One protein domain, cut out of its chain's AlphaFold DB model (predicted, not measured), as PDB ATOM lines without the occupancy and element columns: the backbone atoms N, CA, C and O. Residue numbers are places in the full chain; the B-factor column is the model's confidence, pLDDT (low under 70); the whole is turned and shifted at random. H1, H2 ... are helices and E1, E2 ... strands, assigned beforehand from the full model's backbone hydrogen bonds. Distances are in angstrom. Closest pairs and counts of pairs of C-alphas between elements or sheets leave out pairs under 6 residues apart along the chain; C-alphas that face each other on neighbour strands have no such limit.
ATOM      1  N   PHE A 138      35.321  -4.023 -10.832       95.69
ATOM      2  CA  PHE A 138      36.261  -3.539  -9.821       95.69
ATOM      3  C   PHE A 138      35.874  -3.895  -8.376       95.69
ATOM      4  O   PHE A 138      36.746  -4.141  -7.544       95.69
ATOM      5  N   PHE A 139      34.574  -3.953  -8.067       97.44
ATOM      6  CA  PHE A 139      34.062  -4.090  -6.702       97.44
ATOM      7  C   PHE A 139      33.049  -5.228  -6.551       97.44
ATOM      8  O   PHE A 139      32.174  -5.456  -7.392       97.44
ATOM      9  N   ALA A 140      33.085  -5.894  -5.400       97.81
ATOM     10  CA  ALA A 140      31.965  -6.666  -4.889       97.81
ATOM     11  C   ALA A 140      31.032  -5.748  -4.084       97.81
ATOM     12  O   ALA A 140      31.384  -5.263  -3.010       97.81
ATOM     13  N   VAL A 141      29.810  -5.537  -4.581       97.81
ATOM     14  CA  VAL A 141      28.831  -4.655  -3.930       97.81
ATOM     15  C   VAL A 141      27.937  -5.437  -2.964       97.81
ATOM     16  O   VAL A 141      27.331  -6.452  -3.327       97.81
ATOM     17  N   LYS A 142      27.813  -4.949  -1.728       97.56
ATOM     18  CA  LYS A 142      26.941  -5.497  -0.677       97.56
ATOM     19  C   LYS A 142      26.109  -4.385  -0.037       97.56
ATOM     20  O   LYS A 142      26.386  -3.209  -0.210       97.56
ATOM     21  N   ARG A 143      25.068  -4.752   0.712       97.00
ATOM     22  CA  ARG A 143      24.353  -3.803   1.583       97.00
ATOM     23  C   ARG A 143      25.033  -3.713   2.949       97.00
ATOM     24  O   ARG A 143      25.594  -4.713   3.408       97.00
ATOM     25  N   GLY A 144      24.890  -2.571   3.618       97.25
ATOM     26  CA  GLY A 144      25.201  -2.446   5.041       97.25
ATOM     27  C   GLY A 144      24.311  -3.314   5.940       97.25
ATOM     28  O   GLY A 144      23.349  -3.958   5.490       97.25
ATOM     29  N   ILE A 145      24.643  -3.344   7.231       97.38
ATOM     30  CA  ILE A 145      23.943  -4.188   8.207       97.38
ATOM     31  C   ILE A 145      22.527  -3.674   8.483       97.38
ATOM     32  O   ILE A 145      22.270  -2.470   8.475       97.38
ATOM     33  N   ALA A 146      21.601  -4.581   8.787       96.62
ATOM     34  CA  ALA A 146      20.301  -4.221   9.340       96.62
ATOM     35  C   ALA A 146      20.259  -4.635  10.814       96.62
ATOM     36  O   ALA A 146      20.347  -5.823  11.128       96.62
ATOM     37  N   THR A 147      20.144  -3.664  11.723       96.00
ATOM     38  CA  THR A 147      20.217  -3.925  13.172       96.00
ATOM     39  C   THR A 147      18.916  -4.501  13.742       96.00
ATOM     40  O   THR A 147      18.951  -5.232  14.725       96.00
ATOM     41  N   GLY A 148      17.771  -4.189  13.120       94.94
ATOM     42  CA  GLY A 148      16.424  -4.485  13.632       94.94
ATOM     43  C   GLY A 148      15.877  -3.417  14.585       94.94
ATOM     44  O   GLY A 148      14.661  -3.228  14.664       94.94
ATOM     45  N   ASP A 149      16.761  -2.670  15.242       96.81
ATOM     46  CA  ASP A 149      16.421  -1.522  16.076       96.81
ATOM     47  C   ASP A 149      17.626  -0.584  16.223       96.81
ATOM     48  O   ASP A 149      18.449  -0.735  17.124       96.81
ATOM     49  N   LEU A 174      29.059   4.495  10.866       97.94
ATOM     50  CA  LEU A 174      28.721   5.806  10.323       97.94
ATOM     51  C   LEU A 174      27.238   6.129  10.572       97.94
ATOM     52  O   LEU A 174      26.380   5.236  10.497       97.94
ATOM     53  N   PRO A 175      26.903   7.408  10.822       96.38
ATOM     54  CA  PRO A 175      25.522   7.838  10.980       96.38
ATOM     55  C   PRO A 175      24.754   7.696   9.664       96.38
ATOM     56  O   PRO A 175      25.321   7.418   8.611       96.38
ATOM     57  N   SER A 176      23.439   7.919   9.699       94.00
ATOM     58  CA  SER A 176      22.633   8.009   8.473       94.00
ATOM     59  C   SER A 176      23.254   9.008   7.475       94.00
ATOM     60  O   SER A 176      23.726  10.056   7.920       94.00
ATOM     61  N   PRO A 177      23.196   8.753   6.148       92.06
ATOM     62  CA  PRO A 177      23.777   9.624   5.125       92.06
ATOM     63  C   PRO A 177      23.421  11.102   5.257       92.06
ATOM     64  O   PRO A 177      24.235  11.950   4.913       92.06
ATOM     65  N   ARG A 178      22.223  11.401   5.782       89.56
ATOM     66  CA  ARG A 178      21.713  12.761   6.009       89.56
ATOM     67  C   ARG A 178      22.505  13.576   7.036       89.56
ATOM     68  O   ARG A 178      22.348  14.784   7.081       89.56
ATOM     69  N   TYR A 179      23.280  12.910   7.890       91.88
ATOM     70  CA  TYR A 179      24.092  13.532   8.939       91.88
ATOM     71  C   TYR A 179      25.590  13.474   8.634       91.88
ATOM     72  O   TYR A 179      26.396  13.872   9.470       91.88
ATOM     73  N   LEU A 180      25.967  12.923   7.480       91.50
ATOM     74  CA  LEU A 180      27.352  12.841   7.052       91.50
ATOM     75  C   LEU A 180      27.550  13.842   5.913       91.50
ATOM     76  O   LEU A 180      27.076  13.620   4.802       91.50
ATOM     77  N   GLU A 181      28.218  14.949   6.213       84.44
ATOM     78  CA  GLU A 181      28.380  16.084   5.294       84.44
ATOM     79  C   GLU A 181      29.616  15.944   4.394       84.44
ATOM     80  O   GLU A 181      29.711  16.600   3.361       84.44
ATOM     81  N   THR A 182      30.542  15.047   4.743       89.00
ATOM     82  CA  THR A 182      31.804  14.844   4.025       89.00
ATOM     83  C   THR A 182      31.755  13.629   3.097       89.00
ATOM     84  O   THR A 182      30.959  12.697   3.276       89.00
ATOM     85  N   THR A 183      32.614  13.635   2.077       90.19
ATOM     86  CA  THR A 183      32.890  12.494   1.183       90.19
ATOM     87  C   THR A 183      34.157  11.735   1.574       90.19
ATOM     88  O   THR A 183      34.382  10.647   1.062       90.19
ATOM     89  N   GLU A 184      34.947  12.259   2.511       95.81
ATOM     90  CA  GLU A 184      36.080  11.578   3.140       95.81
ATOM     91  C   GLU A 184      35.857  11.552   4.659       95.81
ATOM     92  O   GLU A 184      35.509  12.569   5.269       95.81
ATOM     93  N   VAL A 185      36.012  10.375   5.263       97.19
ATOM     94  CA  VAL A 185      35.945  10.155   6.710       97.19
ATOM     95  C   VAL A 185      37.317   9.705   7.179       97.19
ATOM     96  O   VAL A 185      37.734   8.583   6.887       97.19
ATOM     97  N   LYS A 186      37.999  10.589   7.908       97.06
ATOM     98  CA  LYS A 186      39.291  10.310   8.538       97.06
ATOM     99  C   LYS A 186      39.118   9.457   9.789       97.06
ATOM    100  O   LYS A 186      38.008   9.319  10.312       97.06
ATOM    101  N   ALA A 187      40.219   8.878  10.243       97.12
ATOM    102  CA  ALA A 187      40.267   8.053  11.434       97.12
ATOM    103  C   ALA A 187      41.110   8.710  12.522       97.12
ATOM    104  O   ALA A 187      42.175   9.248  12.224       97.12
ATOM    105  N   ASP A 188      40.657   8.599  13.768       96.19
ATOM    106  CA  ASP A 188      41.494   8.891  14.923       96.19
ATOM    107  C   ASP A 188      42.527   7.765  15.145       96.19
ATOM    108  O   ASP A 188      42.557   6.750  14.438       96.19
ATOM    109  N   LYS A 189      43.366   7.920  16.172       95.56
ATOM    110  CA  LYS A 189      44.397   6.940  16.555       95.56
ATOM    111  C   LYS A 189      43.862   5.530  16.856       95.56
ATOM    112  O   LYS A 189      44.598   4.559  16.699       95.56
ATOM    113  N   ASP A 190      42.609   5.412  17.285       94.06
ATOM    114  CA  ASP A 190      41.979   4.142  17.660       94.06
ATOM    115  C   ASP A 190      41.230   3.516  16.460       94.06
ATOM    116  O   ASP A 190      40.835   2.339  16.468       94.06
ATOM    117  N   GLY A 191      41.118   4.269  15.361       95.81
ATOM    118  CA  GLY A 191      40.421   3.900  14.141       95.81
ATOM    119  C   GLY A 191      38.947   4.306  14.136       95.81
ATOM    120  O   GLY A 191      38.197   3.797  13.303       95.81
ATOM    121  N   ASN A 192      38.497   5.177  15.042       97.12
ATOM    122  CA  ASN A 192      37.132   5.704  15.031       97.12
ATOM    123  C   ASN A 192      36.998   6.834  14.001       97.12
ATOM    124  O   ASN A 192      37.972   7.528  13.718       97.12
ATOM    125  N   PRO A 193      35.798   7.057  13.440       97.00
ATOM    126  CA  PRO A 193      35.585   8.124  12.473       97.00
ATOM    127  C   PRO A 193      35.685   9.504  13.139       97.00
ATOM    128  O   PRO A 193      34.956   9.794  14.090       97.00
ATOM    129  N   GLU A 194      36.522  10.384  12.588       96.38
ATOM    130  CA  GLU A 194      36.636  11.790  13.000       96.38
ATOM    131  C   GLU A 194      35.462  12.608  12.443       96.38
ATOM    132  O   GLU A 194      35.560  13.304  11.432       96.38
ATOM    133  N   ILE A 195      34.303  12.484  13.087       95.12
ATOM    134  CA  ILE A 195      33.065  13.174  12.709       95.12
ATOM    135  C   ILE A 195      32.414  13.826  13.928       95.12
ATOM    136  O   ILE A 195      32.635  13.412  15.061       95.12
ATOM    137  N   LYS A 196      31.545  14.820  13.697       91.81
ATOM    138  CA  LYS A 196      30.878  15.595  14.763       91.81
ATOM    139  C   LYS A 196      30.130  14.726  15.781       91.81
ATOM    140  O   LYS A 196      30.141  15.024  16.968       91.81
ATOM    141  N   ASN A 197      29.459  13.677  15.306       92.44
ATOM    142  CA  ASN A 197      28.633  12.790  16.122       92.44
ATOM    143  C   ASN A 197      29.040  11.330  15.865       92.44
ATOM    144  O   ASN A 197      28.382  10.655  15.064       92.44
ATOM    145  N   SER A 247      27.723 -10.091  10.291       91.44
ATOM    146  CA  SER A 247      29.156  -9.958  10.030       91.44
ATOM    147  C   SER A 247      29.376  -9.265   8.683       91.44
ATOM    148  O   SER A 247      29.082  -9.819   7.613       91.44
ATOM    149  N   ARG A 248      29.830  -8.014   8.745       94.88
ATOM    150  CA  ARG A 248      30.277  -7.211   7.604       94.88
ATOM    151  C   ARG A 248      31.574  -6.522   8.018       94.88
ATOM    152  O   ARG A 248      31.516  -5.760   8.984       94.88
ATOM    153  N   PRO A 249      32.698  -6.782   7.331       95.38
ATOM    154  CA  PRO A 249      33.893  -5.982   7.539       95.38
ATOM    155  C   PRO A 249      33.645  -4.554   7.048       95.38
ATOM    156  O   PRO A 249      32.791  -4.320   6.178       95.38
ATOM    157  N   GLU A 250      34.381  -3.609   7.612       96.31
ATOM    158  CA  GLU A 250      34.513  -2.261   7.082       96.31
ATOM    159  C   GLU A 250      35.045  -2.288   5.642       96.31
ATOM    160  O   GLU A 250      35.634  -3.266   5.181       96.31
ATOM    161  N   SER A 251      34.792  -1.212   4.905       97.25
ATOM    162  CA  SER A 251      35.398  -0.986   3.596       97.25
ATOM    163  C   SER A 251      35.908   0.443   3.496       97.25
ATOM    164  O   SER A 251      35.409   1.344   4.178       97.25
ATOM    165  N   ARG A 252      36.854   0.645   2.577       96.12
ATOM    166  CA  ARG A 252      37.318   1.961   2.139       96.12
ATOM    167  C   ARG A 252      36.233   2.728   1.389       96.12
ATOM    168  O   ARG A 252      36.198   3.946   1.466       96.12
ATOM    169  N   PHE A 253      35.324   2.040   0.696       98.12
ATOM    170  CA  PHE A 253      34.356   2.686  -0.192       98.12
ATOM    171  C   PHE A 253      32.912   2.354   0.180       98.12
ATOM    172  O   PHE A 253      32.480   1.194   0.182       98.12
ATOM    173  N   TYR A 254      32.132   3.403   0.420       98.06
ATOM    174  CA  TYR A 254      30.689   3.326   0.621       98.06
ATOM    175  C   TYR A 254      29.947   4.165  -0.417       98.06
ATOM    176  O   TYR A 254      30.477   5.134  -0.951       98.06
ATOM    177  N   CYS A 255      28.694   3.817  -0.688       97.06
ATOM    178  CA  CYS A 255      27.781   4.605  -1.511       97.06
ATOM    179  C   CYS A 255      26.449   4.755  -0.779       97.06
ATOM    180  O   CYS A 255      25.972   3.819  -0.137       97.06
ATOM    181  N   THR A 256      25.826   5.925  -0.837       94.62
ATOM    182  CA  THR A 256      24.506   6.117  -0.227       94.62
ATOM    183  C   THR A 256      23.438   5.293  -0.935       94.62
ATOM    184  O   THR A 256      23.377   5.267  -2.159       94.62
ATOM    185  N   TYR A 257      22.567   4.645  -0.164       88.81
ATOM    186  CA  TYR A 257      21.554   3.719  -0.680       88.81
ATOM    187  C   TYR A 257      20.357   4.410  -1.348       88.81
ATOM    188  O   TYR A 257      19.791   3.906  -2.320       88.81
ATOM    189  N   ILE A 258      19.959   5.557  -0.795       86.31
ATOM    190  CA  ILE A 258      18.822   6.370  -1.230       86.31
ATOM    191  C   ILE A 258      19.258   7.831  -1.233       86.31
ATOM    192  O   ILE A 258      19.933   8.272  -0.300       86.31
ATOM    193  N   GLY A 259      18.789   8.584  -2.220       81.81
ATOM    194  CA  GLY A 259      18.824  10.038  -2.179       81.81
ATOM    195  C   GLY A 259      17.788  10.660  -3.102       81.81
ATOM    196  O   GLY A 259      17.035   9.969  -3.789       81.81
ATOM    197  N   ARG A 260      17.706  11.985  -3.064       74.81
ATOM    198  CA  ARG A 260      16.818  12.780  -3.916       74.81
ATOM    199  C   ARG A 260      17.691  13.612  -4.843       74.81
ATOM    200  O   ARG A 260      18.684  14.162  -4.373       74.81
ATOM    201  N   SER A 261      17.336  13.699  -6.123       65.81
ATOM    202  CA  SER A 261      17.882  14.772  -6.958       65.81
ATOM    203  C   SER A 261      17.004  15.999  -6.749       65.81
ATOM    204  O   SER A 261      15.790  15.920  -6.946       65.81
ATOM    205  N   ASP A 262      17.585  17.112  -6.325       55.50
ATOM    206  CA  ASP A 262      16.888  18.393  -6.354       55.50
ATOM    207  C   ASP A 262      16.909  18.984  -7.774       55.50
ATOM    208  O   ASP A 262      17.639  18.533  -8.661       55.50
ATOM    209  N   LYS A 263      16.076  20.009  -7.992       46.66
ATOM    210  CA  LYS A 263      16.045  20.798  -9.235       46.66
ATOM    211  C   LYS A 263      17.366  21.549  -9.495       46.66
ATOM    212  O   LYS A 263      17.553  22.058 -10.592       46.66
ATOM    213  N   GLU A 264      18.270  21.588  -8.512       48.91
ATOM    214  CA  GLU A 264      19.582  22.250  -8.557       48.91
ATOM    215  C   GLU A 264      20.714  21.322  -9.037       48.91
ATOM    216  O   GLU A 264      21.866  21.741  -9.132       48.91
ATOM    217  N   GLY A 265      20.410  20.067  -9.385       51.84
ATOM    218  CA  GLY A 265      21.378  19.166 -10.009       51.84
ATOM    219  C   GLY A 265      22.273  18.404  -9.030       51.84
ATOM    220  O   GLY A 265      23.281  17.835  -9.463       51.84
ATOM    221  N   LYS A 266      21.926  18.311  -7.733       61.62
ATOM    222  CA  LYS A 266      22.646  17.404  -6.827       61.62
ATOM    223  C   LYS A 266      22.530  15.961  -7.303       61.62
ATOM    224  O   LYS A 266      21.444  15.444  -7.586       61.62
ATOM    225  N   LYS A 267      23.679  15.278  -7.335       71.88
ATOM    226  CA  LYS A 267      23.745  13.841  -7.610       71.88
ATOM    227  C   LYS A 267      22.971  13.094  -6.510       71.88
ATOM    228  O   LYS A 267      23.277  13.282  -5.333       71.88
ATOM    229  N   PRO A 268      21.999  12.229  -6.858       80.44
ATOM    230  CA  PRO A 268      21.163  11.544  -5.869       80.44
ATOM    231  C   PRO A 268      21.942  10.522  -5.034       80.44
ATOM    232  O   PRO A 268      21.466  10.091  -3.990       80.44
ATOM    233  N   PHE A 269      23.134  10.127  -5.477       90.06
ATOM    234  CA  PHE A 269      23.998   9.194  -4.772       90.06
ATOM    235  C   PHE A 269      25.391   9.793  -4.638       90.06
ATOM    236  O   PHE A 269      25.886  10.428  -5.567       90.06
ATOM    237  N   ARG A 270      26.015   9.561  -3.487       91.19
ATOM    238  CA  ARG A 270      27.365  10.026  -3.172       91.19
ATOM    239  C   ARG A 270      28.219   8.854  -2.720       91.19
ATOM    240  O   ARG A 270      27.753   8.009  -1.947       91.19
ATOM    241  N   PHE A 271      29.451   8.810  -3.209       95.75
ATOM    242  CA  PHE A 271      30.448   7.863  -2.737       95.75
ATOM    243  C   PHE A 271      31.256   8.496  -1.609       95.75
ATOM    244  O   PHE A 271      31.518   9.701  -1.620       95.75
ATOM    245  N   ILE A 272      31.635   7.678  -0.633       97.19
ATOM    246  CA  ILE A 272      32.386   8.087   0.551       97.19
ATOM    247  C   ILE A 272      33.643   7.225   0.663       97.19
ATOM    248  O   ILE A 272      33.542   5.996   0.618       97.19
ATOM    249  N   LEU A 273      34.791   7.877   0.843       97.69
ATOM    250  CA  LEU A 273      36.043   7.264   1.264       97.69
ATOM    251  C   LEU A 273      36.069   7.197   2.792       97.69
ATOM    252  O   LEU A 273      35.982   8.219   3.470       97.69
ATOM    253  N   ASN A 274      36.170   5.995   3.338       97.88
ATOM    254  CA  ASN A 274      36.254   5.733   4.765       97.88
ATOM    255  C   ASN A 274      37.651   5.211   5.113       97.88
ATOM    256  O   ASN A 274      38.012   4.100   4.739       97.88
ATOM    257  N   GLN A 275      38.413   6.002   5.862       96.69
ATOM    258  CA  GLN A 275      39.729   5.619   6.385       96.69
ATOM    259  C   GLN A 275      39.643   5.048   7.809       96.69
ATOM    260  O   GLN A 275      40.655   4.638   8.369       96.69
ATOM    261  N   SER A 276      38.447   5.023   8.404       97.69
ATOM    262  CA  SER A 276      38.198   4.506   9.752       97.69
ATOM    263  C   SER A 276      37.731   3.047   9.744       97.69
ATOM    264  O   SER A 276      37.339   2.500   8.714       97.69
ATOM    265  N   LYS A 277      37.661   2.433  10.926       97.50
ATOM    266  CA  LYS A 277      37.069   1.103  11.152       97.50
ATOM    267  C   LYS A 277      35.535   1.133  11.177       97.50
ATOM    268  O   LYS A 277      34.894   0.150  11.549       97.50
ATOM    269  N   ALA A 278      34.918   2.268  10.836       98.12
ATOM    270  CA  ALA A 278      33.473   2.399  10.857       98.12
ATOM    271  C   ALA A 278      32.816   1.574   9.759       98.12
ATOM    272  O   ALA A 278      33.077   1.753   8.571       98.12
ATOM    273  N   ILE A 279      31.882   0.720  10.167       98.31
ATOM    274  CA  ILE A 279      30.967   0.049   9.247       98.31
ATOM    275  C   ILE A 279      29.740   0.929   8.967       98.31
ATOM    276  O   ILE A 279      29.632   2.065   9.433       98.31
ATOM    277  N   VAL A 280      28.766   0.396   8.230       98.25
ATOM    278  CA  VAL A 280      27.560   1.131   7.832       98.25
ATOM    279  C   VAL A 280      26.282   0.313   7.996       98.25
ATOM    280  O   VAL A 280      26.268  -0.914   7.851       98.25
ATOM    281  N   THR A 281      25.172   1.006   8.259       97.44
ATOM    282  CA  THR A 281      23.829   0.412   8.191       97.44
ATOM    283  C   THR A 281      23.365   0.241   6.741       97.44
ATOM    284  O   THR A 281      23.992   0.726   5.799       97.44
ATOM    285  N   ASN A 282      22.227  -0.420   6.539       95.12
ATOM    286  CA  ASN A 282      21.580  -0.609   5.239       95.12
ATOM    287  C   ASN A 282      21.110   0.690   4.548       95.12
ATOM    288  O   ASN A 282      20.550   0.611   3.461       95.12
ATOM    289  N   SER A 283      21.351   1.872   5.130       94.69
ATOM    290  CA  SER A 283      21.267   3.156   4.421       94.69
ATOM    291  C   SER A 283      22.470   3.430   3.508       94.69
ATOM    292  O   SER A 283      22.520   4.471   2.852       94.69
ATOM    293  N   TYR A 284      23.432   2.509   3.465       97.25
ATOM    294  CA  TYR A 284      24.577   2.526   2.567       97.25
ATOM    295  C   TYR A 284      24.728   1.185   1.842       97.25
ATOM    296  O   TYR A 284      24.344   0.114   2.330       97.25
ATOM    297  N   LEU A 285      25.354   1.263   0.678       97.94
ATOM    298  CA  LEU A 285      25.952   0.161  -0.048       97.94
ATOM    299  C   LEU A 285      27.455   0.150   0.229       97.94
ATOM    300  O   LEU A 285      28.096   1.197   0.286       97.94
ATOM    301  N   ILE A 286      27.999  -1.046   0.402       98.38
ATOM    302  CA  ILE A 286      29.417  -1.293   0.628       98.38
ATOM    303  C   ILE A 286      30.033  -1.759  -0.681       98.38
ATOM    304  O   ILE A 286      29.509  -2.686  -1.306       98.38
ATOM    305  N   LEU A 287      31.135  -1.134  -1.079       98.44
ATOM    306  CA  LEU A 287      31.935  -1.551  -2.217       98.44
ATOM    307  C   LEU A 287      33.226  -2.150  -1.674       98.44
ATOM    308  O   LEU A 287      34.042  -1.430  -1.114       98.44
ATOM    309  N   TYR A 288      33.397  -3.461  -1.804       98.06
ATOM    310  CA  TYR A 288      34.658  -4.122  -1.472       98.06
ATOM    311  C   TYR A 288      35.509  -4.211  -2.735       98.06
ATOM    312  O   TYR A 288      35.025  -4.807  -3.705       98.06
ATOM    313  N   PRO A 289      36.721  -3.632  -2.773       96.69
ATOM    314  CA  PRO A 289      37.612  -3.817  -3.910       96.69
ATOM    315  C   PRO A 289      37.869  -5.309  -4.140       96.69
ATOM    316  O   PRO A 289      37.964  -6.102  -3.202       96.69
ATOM    317  N   LYS A 290      37.913  -5.720  -5.403       96.19
ATOM    318  CA  LYS A 290      38.379  -7.063  -5.758       96.19
ATOM    319  C   LYS A 290      39.899  -7.125  -5.699       96.19
ATOM    320  O   LYS A 290      40.553  -6.091  -5.736       96.19
ATOM    321  N   SER A 291      40.442  -8.341  -5.683       94.12
ATOM    322  CA  SER A 291      41.871  -8.618  -5.498       94.12
ATOM    323  C   SER A 291      42.802  -7.735  -6.335       94.12
ATOM    324  O   SER A 291      43.727  -7.165  -5.774       94.12
ATOM    325  N   ASP A 292      42.538  -7.552  -7.632       92.25
ATOM    326  CA  ASP A 292      43.407  -6.739  -8.499       92.25
ATOM    327  C   ASP A 292      43.412  -5.255  -8.100       92.25
ATOM    328  O   ASP A 292      44.469  -4.632  -8.013       92.25
ATOM    329  N   LEU A 293      42.235  -4.700  -7.795       93.88
ATOM    330  CA  LEU A 293      42.097  -3.320  -7.332       93.88
ATOM    331  C   LEU A 293      42.682  -3.145  -5.923       93.88
ATOM    332  O   LEU A 293      43.368  -2.164  -5.668       93.88
ATOM    333  N   GLU A 294      42.442  -4.101  -5.026       93.38
ATOM    334  CA  GLU A 294      42.987  -4.095  -3.665       93.38
ATOM    335  C   GLU A 294      44.525  -4.108  -3.689       93.38
ATOM    336  O   GLU A 294      45.167  -3.332  -2.984       93.38
ATOM    337  N   ASN A 295      45.130  -4.929  -4.554       92.31
ATOM    338  CA  ASN A 295      46.580  -4.965  -4.741       92.31
ATOM    339  C   ASN A 295      47.124  -3.622  -5.250       92.31
ATOM    340  O   ASN A 295      48.124  -3.137  -4.721       92.31
ATOM    341  N   ALA A 296      46.455  -2.998  -6.222       92.50
ATOM    342  CA  ALA A 296      46.850  -1.690  -6.742       92.50
ATOM    343  C   ALA A 296      46.744  -0.581  -5.677       92.50
ATOM    344  O   ALA A 296      47.642   0.252  -5.558       92.50
ATOM    345  N   ILE A 297      45.686  -0.600  -4.857       92.25
ATOM    346  CA  ILE A 297      45.510   0.338  -3.736       92.25
ATOM    347  C   ILE A 297      46.654   0.186  -2.728       92.25
ATOM    348  O   ILE A 297      47.233   1.177  -2.288       92.25
ATOM    349  N   ASN A 298      47.024  -1.051  -2.394       90.88
ATOM    350  CA  ASN A 298      48.101  -1.315  -1.439       90.88
ATOM    351  C   ASN A 298      49.485  -0.884  -1.953       90.88
ATOM    352  O   ASN A 298      50.366  -0.586  -1.148       90.88
ATOM    353  N   GLN A 299      49.681  -0.821  -3.273       91.69
ATOM    354  CA  GLN A 299      50.921  -0.346  -3.896       91.69
ATOM    355  C   GLN A 299      50.974   1.181  -4.051       91.69
ATOM    356  O   GLN A 299      52.063   1.753  -4.083       91.69
ATOM    357  N   ASN A 300      49.823   1.857  -4.121       90.50
ATOM    358  CA  ASN A 300      49.734   3.301  -4.318       90.50
ATOM    359  C   ASN A 300      48.776   3.949  -3.307       90.50
ATOM    360  O   ASN A 300      47.562   3.983  -3.501       90.50
ATOM    361  N   GLN A 301      49.345   4.570  -2.268       82.81
ATOM    362  CA  GLN A 301      48.591   5.213  -1.182       82.81
ATOM    363  C   GLN A 301      47.643   6.337  -1.641       82.81
ATOM    364  O   GLN A 301      46.697   6.666  -0.929       82.81
ATOM    365  N   ASN A 302      47.866   6.930  -2.819       90.12
ATOM    366  CA  ASN A 302      46.993   7.971  -3.365       90.12
ATOM    367  C   ASN A 302      45.855   7.415  -4.229       90.12
ATOM    368  O   ASN A 302      44.936   8.165  -4.570       90.12
ATOM    369  N   LEU A 303      45.876   6.125  -4.578       92.69
ATOM    370  CA  LEU A 303      44.886   5.544  -5.483       92.69
ATOM    371  C   LEU A 303      43.471   5.601  -4.899       92.69
ATOM    372  O   LEU A 303      42.532   5.881  -5.634       92.69
ATOM    373  N   ASP A 304      43.310   5.454  -3.581       92.12
ATOM    374  CA  ASP A 304      42.006   5.604  -2.920       92.12
ATOM    375  C   ASP A 304      41.360   6.972  -3.173       92.12
ATOM    376  O   ASP A 304      40.149   7.059  -3.396       92.12
ATOM    377  N   LYS A 305      42.173   8.039  -3.171       92.19
ATOM    378  CA  LYS A 305      41.715   9.411  -3.426       92.19
ATOM    379  C   LYS A 305      41.305   9.597  -4.887       92.19
ATOM    380  O   LYS A 305      40.233  10.124  -5.167       92.19
ATOM    381  N   LEU A 306      42.099   9.069  -5.815       93.81
ATOM    382  CA  LEU A 306      41.765   9.092  -7.242       93.81
ATOM    383  C   LEU A 306      40.495   8.283  -7.543       93.81
ATOM    384  O   LEU A 306      39.643   8.717  -8.318       93.81
ATOM    385  N   LEU A 307      40.329   7.125  -6.898       94.94
ATOM    386  CA  LEU A 307      39.145   6.282  -7.046       94.94
ATOM    387  C   LEU A 307      37.893   6.973  -6.515       94.94
ATOM    388  O   LEU A 307      36.861   6.931  -7.181       94.94
ATOM    389  N   ILE A 308      37.949   7.615  -5.343       94.75
ATOM    390  CA  ILE A 308      36.769   8.298  -4.797       94.75
ATOM    391  C   ILE A 308      36.374   9.523  -5.625       94.75
ATOM    392  O   ILE A 308      35.179   9.783  -5.792       94.75
ATOM    393  N   GLU A 309      37.350  10.246  -6.178       93.56
ATOM    394  CA  GLU A 309      37.112  11.334  -7.126       93.56
ATOM    395  C   GLU A 309      36.431  10.800  -8.389       93.56
ATOM    396  O   GLU A 309      35.343  11.263  -8.732       93.56
ATOM    397  N   ALA A 310      36.989   9.760  -9.015       93.69
ATOM    398  CA  ALA A 310      36.417   9.118 -10.198       93.69
ATOM    399  C   ALA A 310      35.000   8.568  -9.955       93.69
ATOM    400  O   ALA A 310      34.085   8.821 -10.740       93.69
ATOM    401  N   LEU A 311      34.775   7.881  -8.831       94.56
ATOM    402  CA  LEU A 311      33.456   7.380  -8.436       94.56
ATOM    403  C   LEU A 311      32.440   8.517  -8.285       94.56
ATOM    404  O   LEU A 311      31.300   8.397  -8.733       94.56
ATOM    405  N   ASN A 312      32.843   9.638  -7.683       92.00
ATOM    406  CA  ASN A 312      31.979  10.808  -7.562       92.00
ATOM    407  C   ASN A 312      31.844  11.601  -8.869       92.00
ATOM    408  O   ASN A 312      30.962  12.458  -8.932       92.00
ATOM    409  N   GLN A 313      32.618  11.309  -9.922       91.06
ATOM    410  CA  GLN A 313      32.404  11.859 -11.265       91.06
ATOM    411  C   GLN A 313      31.324  11.121 -12.062       91.06
ATOM    412  O   GLN A 313      30.655  11.775 -12.867       91.06
ATOM    413  N   ILE A 314      31.018   9.857 -11.729       89.81
ATOM    414  CA  ILE A 314      29.902   9.106 -12.329       89.81
ATOM    415  C   ILE A 314      28.633   9.965 -12.329       89.81
ATOM    416  O   ILE A 314      28.235  10.564 -11.318       89.81
ATOM    417  N   THR A 315      28.007  10.093 -13.497       83.19
ATOM    418  CA  THR A 315      26.855  10.987 -13.658       83.19
ATOM    419  C   THR A 315      25.630  10.465 -12.907       83.19
ATOM    420  O   THR A 315      25.330   9.267 -12.901       83.19
ATOM    421  N   GLY A 316      24.845  11.381 -12.326       81.31
ATOM    422  CA  GLY A 316      23.570  11.027 -11.696       81.31
ATOM    423  C   GLY A 316      22.625  10.309 -12.666       81.31
ATOM    424  O   GLY A 316      21.960   9.356 -12.277       81.31
ATOM    425  N   LYS A 317      22.642  10.690 -13.953       80.69
ATOM    426  CA  LYS A 317      21.868  10.040 -15.020       80.69
ATOM    427  C   LYS A 317      22.236   8.561 -15.190       80.69
ATOM    428  O   LYS A 317      21.332   7.736 -15.283       80.69
ATOM    429  N   ALA A 318      23.528   8.216 -15.191       83.19
ATOM    430  CA  ALA A 318      23.980   6.824 -15.289       83.19
ATOM    431  C   ALA A 318      23.537   5.990 -14.075       83.19
ATOM    432  O   ALA A 318      23.042   4.876 -14.233       83.19
ATOM    433  N   MET A 319      23.634   6.560 -12.872       84.94
ATOM    434  CA  MET A 319      23.197   5.907 -11.633       84.94
ATOM    435  C   MET A 319      21.673   5.711 -11.594       84.94
ATOM    436  O   MET A 319      21.190   4.628 -11.272       84.94
ATOM    437  N   VAL A 320      20.902   6.738 -11.963       82.88
ATOM    438  CA  VAL A 320      19.430   6.692 -12.010       82.88
ATOM    439  C   VAL A 320      18.934   5.698 -13.060       82.88
ATOM    440  O   VAL A 320      17.978   4.975 -12.792       82.88
ATOM    441  N   ALA A 321      19.607   5.593 -14.211       81.06
ATOM    442  CA  ALA A 321      19.269   4.621 -15.253       81.06
ATOM    443  C   ALA A 321      19.414   3.153 -14.797       81.06
ATOM    444  O   ALA A 321      18.793   2.260 -15.386       81.06
ATOM    445  N   GLU A 322      20.220   2.893 -13.763       85.00
ATOM    446  CA  GLU A 322      20.312   1.589 -13.100       85.00
ATOM    447  C   GLU A 322      19.481   1.493 -11.820       85.00
ATOM    448  O   GLU A 322      19.219   0.378 -11.378       85.00
ATOM    449  N   GLY A 323      19.059   2.603 -11.221       79.38
ATOM    450  CA  GLY A 323      18.320   2.636  -9.960       79.38
ATOM    451  C   GLY A 323      16.831   2.333 -10.085       79.38
ATOM    452  O   GLY A 323      16.326   1.908 -11.127       79.38
ATOM    453  N   ARG A 324      16.125   2.520  -8.972       78.62
ATOM    454  CA  ARG A 324      14.661   2.507  -8.887       78.62
ATOM    455  C   ARG A 324      14.169   3.900  -8.546       78.62
ATOM    456  O   ARG A 324      14.790   4.587  -7.732       78.62
ATOM    457  N   VAL A 325      13.040   4.272  -9.135       74.25
ATOM    458  CA  VAL A 325      12.375   5.553  -8.885       74.25
ATOM    459  C   VAL A 325      11.162   5.318  -7.997       74.25
ATOM    460  O   VAL A 325      10.305   4.491  -8.309       74.25
ATOM    461  N   TYR A 326      11.104   6.058  -6.898       70.19
ATOM    462  CA  TYR A 326       9.960   6.145  -6.001       70.19
ATOM    463  C   TYR A 326       9.294   7.517  -6.157       70.19
ATOM    464  O   TYR A 326       9.897   8.451  -6.695       70.19
ATOM    465  N   GLY A 327       8.049   7.639  -5.690       62.69
ATOM    466  CA  GLY A 327       7.318   8.910  -5.720       62.69
ATOM    467  C   GLY A 327       8.097  10.054  -5.057       62.69
ATOM    468  O   GLY A 327       8.859   9.835  -4.107       62.69
ATOM    469  N   GLY A 328       7.924  11.275  -5.569       63.50
ATOM    470  CA  GLY A 328       8.547  12.479  -5.004       63.50
ATOM    471  C   GLY A 328      10.057  12.610  -5.254       63.50
ATOM    472  O   GLY A 328      10.778  13.130  -4.400       63.50
ATOM    473  N   GLY A 329      10.556  12.108  -6.392       69.75
ATOM    474  CA  GLY A 329      11.954  12.287  -6.819       69.75
ATOM    475  C   GLY A 329      12.981  11.505  -5.992       69.75
ATOM    476  O   GLY A 329      14.159  11.867  -5.947       69.75
ATOM    477  N   MET A 330      12.541  10.455  -5.294       76.75
ATOM    478  CA  MET A 330      13.411   9.608  -4.487       76.75
ATOM    479  C   MET A 330      13.968   8.460  -5.328       76.75
ATOM    480  O   MET A 330      13.223   7.655  -5.886       76.75
ATOM    481  N   TYR A 331      15.291   8.355  -5.364       83.69
ATOM    482  CA  TYR A 331      16.005   7.304  -6.072       83.69
ATOM    483  C   TYR A 331      16.655   6.344  -5.093       83.69
ATOM    484  O   TYR A 331      17.132   6.731  -4.025       83.69
ATOM    485  N   LYS A 332      16.694   5.076  -5.484       87.56
ATOM    486  CA  LYS A 332      17.254   3.994  -4.684       87.56
ATOM    487  C   LYS A 332      18.122   3.092  -5.543       87.56
ATOM    488  O   LYS A 332      17.745   2.786  -6.673       87.56
ATOM    489  N   LEU A 333      19.230   2.626  -4.982       89.94
ATOM    490  CA  LEU A 333      20.074   1.602  -5.589       89.94
ATOM    491  C   LEU A 333      20.170   0.389  -4.673       89.94
ATOM    492  O   LEU A 333      20.534   0.496  -3.509       89.94
ATOM    493  N   GLU A 334      19.888  -0.786  -5.214       90.69
ATOM    494  CA  GLU A 334      20.226  -2.061  -4.589       90.69
ATOM    495  C   GLU A 334      21.630  -2.527  -5.018       90.69
ATOM    496  O   GLU A 334      22.134  -2.101  -6.061       90.69
ATOM    497  N   PRO A 335      22.273  -3.472  -4.299       93.50
ATOM    498  CA  PRO A 335      23.635  -3.909  -4.618       93.50
ATOM    499  C   PRO A 335      23.848  -4.339  -6.077       93.50
ATOM    500  O   PRO A 335      24.851  -3.988  -6.688       93.50
ATOM    501  N   LYS A 336      22.891  -5.073  -6.663       90.69
ATOM    502  CA  LYS A 336      22.969  -5.519  -8.067       90.69
ATOM    503  C   LYS A 336      22.814  -4.376  -9.069       90.69
ATOM    504  O   LYS A 336      23.292  -4.497 -10.191       90.69
ATOM    505  N   GLU A 337      22.099  -3.325  -8.691       91.38
ATOM    506  CA  GLU A 337      21.867  -2.157  -9.536       91.38
ATOM    507  C   GLU A 337      23.128  -1.303  -9.566       91.38
ATOM    508  O   GLU A 337      23.672  -1.091 -10.644       91.38
ATOM    509  N   LEU A 338      23.677  -0.964  -8.392       94.25
ATOM    510  CA  LEU A 338      24.957  -0.261  -8.297       94.25
ATOM    511  C   LEU A 338      26.077  -1.036  -9.008       94.25
ATOM    512  O   LEU A 338      26.839  -0.456  -9.767       94.25
ATOM    513  N   ALA A 339      26.137  -2.359  -8.843       93.62
ATOM    514  CA  ALA A 339      27.132  -3.189  -9.518       93.62
ATOM    515  C   ALA A 339      27.062  -3.112 -11.060       93.62
ATOM    516  O   ALA A 339      28.068  -3.342 -11.720       93.62
ATOM    517  N   ASN A 340      25.901  -2.797 -11.648       91.50
ATOM    518  CA  ASN A 340      25.745  -2.685 -13.102       91.50
ATOM    519  C   ASN A 340      26.006  -1.282 -13.656       91.50
ATOM    520  O   ASN A 340      25.980  -1.126 -14.879       91.50
ATOM    521  N   VAL A 341      26.247  -0.293 -12.793       91.50
ATOM    522  CA  VAL A 341      26.551   1.072 -13.216       91.50
ATOM    523  C   VAL A 341      27.848   1.073 -14.032       91.50
ATOM    524  O   VAL A 341      28.845   0.500 -13.575       91.50
ATOM    525  N   PRO A 342      27.848   1.686 -15.230       90.81
ATOM    526  CA  PRO A 342      29.066   1.907 -16.002       90.81
ATOM    527  C   PRO A 342      30.097   2.719 -15.210       90.81
ATOM    528  O   PRO A 342      29.751   3.716 -14.585       90.81
ATOM    529  N   ALA A 343      31.353   2.287 -15.250       91.31
ATOM    530  CA  ALA A 343      32.455   2.818 -14.451       91.31
ATOM    531  C   ALA A 343      33.566   3.368 -15.360       91.31
ATOM    532  O   ALA A 343      34.728   2.978 -15.248       91.31
ATOM    533  N   PHE A 344      33.191   4.237 -16.300       89.88
ATOM    534  CA  PHE A 344      34.095   4.819 -17.298       89.88
ATOM    535  C   PHE A 344      35.254   5.575 -16.661       89.88
ATOM    536  O   PHE A 344      36.394   5.486 -17.097       89.88
ATOM    537  N   GLU A 345      34.937   6.298 -15.598       90.81
ATOM    538  CA  GLU A 345      35.823   7.183 -14.864       90.81
ATOM    539  C   GLU A 345      36.945   6.408 -14.158       90.81
ATOM    540  O   GLU A 345      37.970   6.983 -13.813       90.81
ATOM    541  N   LEU A 346      36.772   5.093 -13.970       89.81
ATOM    542  CA  LEU A 346      37.773   4.216 -13.370       89.81
ATOM    543  C   LEU A 346      38.736   3.623 -14.411       89.81
ATOM    544  O   LEU A 346      39.738   3.000 -14.050       89.81
ATOM    545  N   GLN A 347      38.452   3.799 -15.703       84.75
ATOM    546  CA  GLN A 347      39.289   3.267 -16.769       84.75
ATOM    547  C   GLN A 347      40.658   3.962 -16.780       84.75
ATOM    548  O   GLN A 347      40.760   5.184 -16.754       84.75
TER     549      GLN A 347
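AT A GLANCE: This is residues 138 to 149, 174 to 197 and 247 to 347 of the 352 residues of an uncharacterized protein of Moorea sp. SIO2I5 (UniProt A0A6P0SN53). A strongly twisted sheet of four strands, E1, E5, E2 and E4, makes the core, with helices H2 and H4 over one of its faces; at one end E2 runs on into E3 of a small second sheet, E3, E7 and E6, and H1 lies at the far end from it. An unnamed stretch, residues 174 to 197, is tied to edge strand E4 by a short parallel pairing. The printed part has 137 residues, under half of them in named elements, with seven strands and four helices in the order E1 E2 E3 E4 E5 H1 H2 H3 E6 E7 H4; the class is mixed, helices and strands. Both sheets are antiparallel, in the orders E1 E5 E2 E4 and E3 E7 E6. The whole is compact, with a radius of gyration of the C-alphas of 14.6 A, and spans 42 by 38 by 29 A.

IN THESE COORDINATES: E1, residues 139 to 143, begins at C-alpha 139 (34.062, -4.090, -6.702) and is 12.8 A long. E2 is residues 253 to 256, E3 258 to 260 and E4 271 to 274. E5, residues 284 to 289, is 15.9 A long. H1, residues 291 to 299, measures 12.4 A, and H2, residues 303 to 313, 15.1 A. H3 is residues 316 to 322, E6 324 to 326 and E7 330 to 332. H4, residues 335 to 339, ends at C-alpha 339 (27.132, -3.189, -9.518).

HOW THE PARTS SIT: In the larger sheet, N 140 of E1 and O 288 of E5 are 2.8 A apart, N 285 of E5 and O 255 of E2 2.8 A, and N 272 of E4 and O 254 of E2 2.8 A, within hydrogen-bond range. H2 is on this sheet, in two layers, helix over sheet, at a height over the sheet of 8.2 A; it lies over E4 and runs along the strands, at 2 degrees to E4 on the local plane. The closest C-alphas of H2 and E4 are those of Asn 312 and Phe 271, 5.9 A apart. H4 is on the same face as H2, at a height of 7.7 A, only just over E1, on which 3 of its C-alphas fall; the closest C-alphas are those of Pro 335 and Val 141, 5.3 A apart. H1 only grazes this sheet, with residues 291 to 297. H1 and H2 only just touch, only at the corner, with 3 pairs of C-alphas within 8 A, at a steep tilt of 60 degrees, opposite ways. E2 runs on into E3 at 55 degrees. In the smaller sheet N 331 of E7 and O 259 of E3 are 2.9 A apart, and N 326 and O 330 of the hairpin E6 and E7 2.8 A. H3 only grazes that sheet, with residues 319 to 322, and only just touches H4, with 3 pairs of C-alphas within 8 A; the closest are those of Glu 322 and Glu 337, 5.4 A apart. In H1, H2, H3 and H4 every O i to N i+4 pair is within hydrogen-bond range.

THE WHOLE: The two C-alphas farthest apart are those of Gln 299 and Gly 327, 44.6 A. Residues 150 to 173 and 198 to 246 are not printed, with gaps of 15.4 A and 23.6 A between C-alphas; the link from E1 to E2 runs across both cuts. Of the links printed whole, none is long. The mean pLDDT of the printed part is 89.8, and residues 261 to 266 and 327 to 329 are under 70.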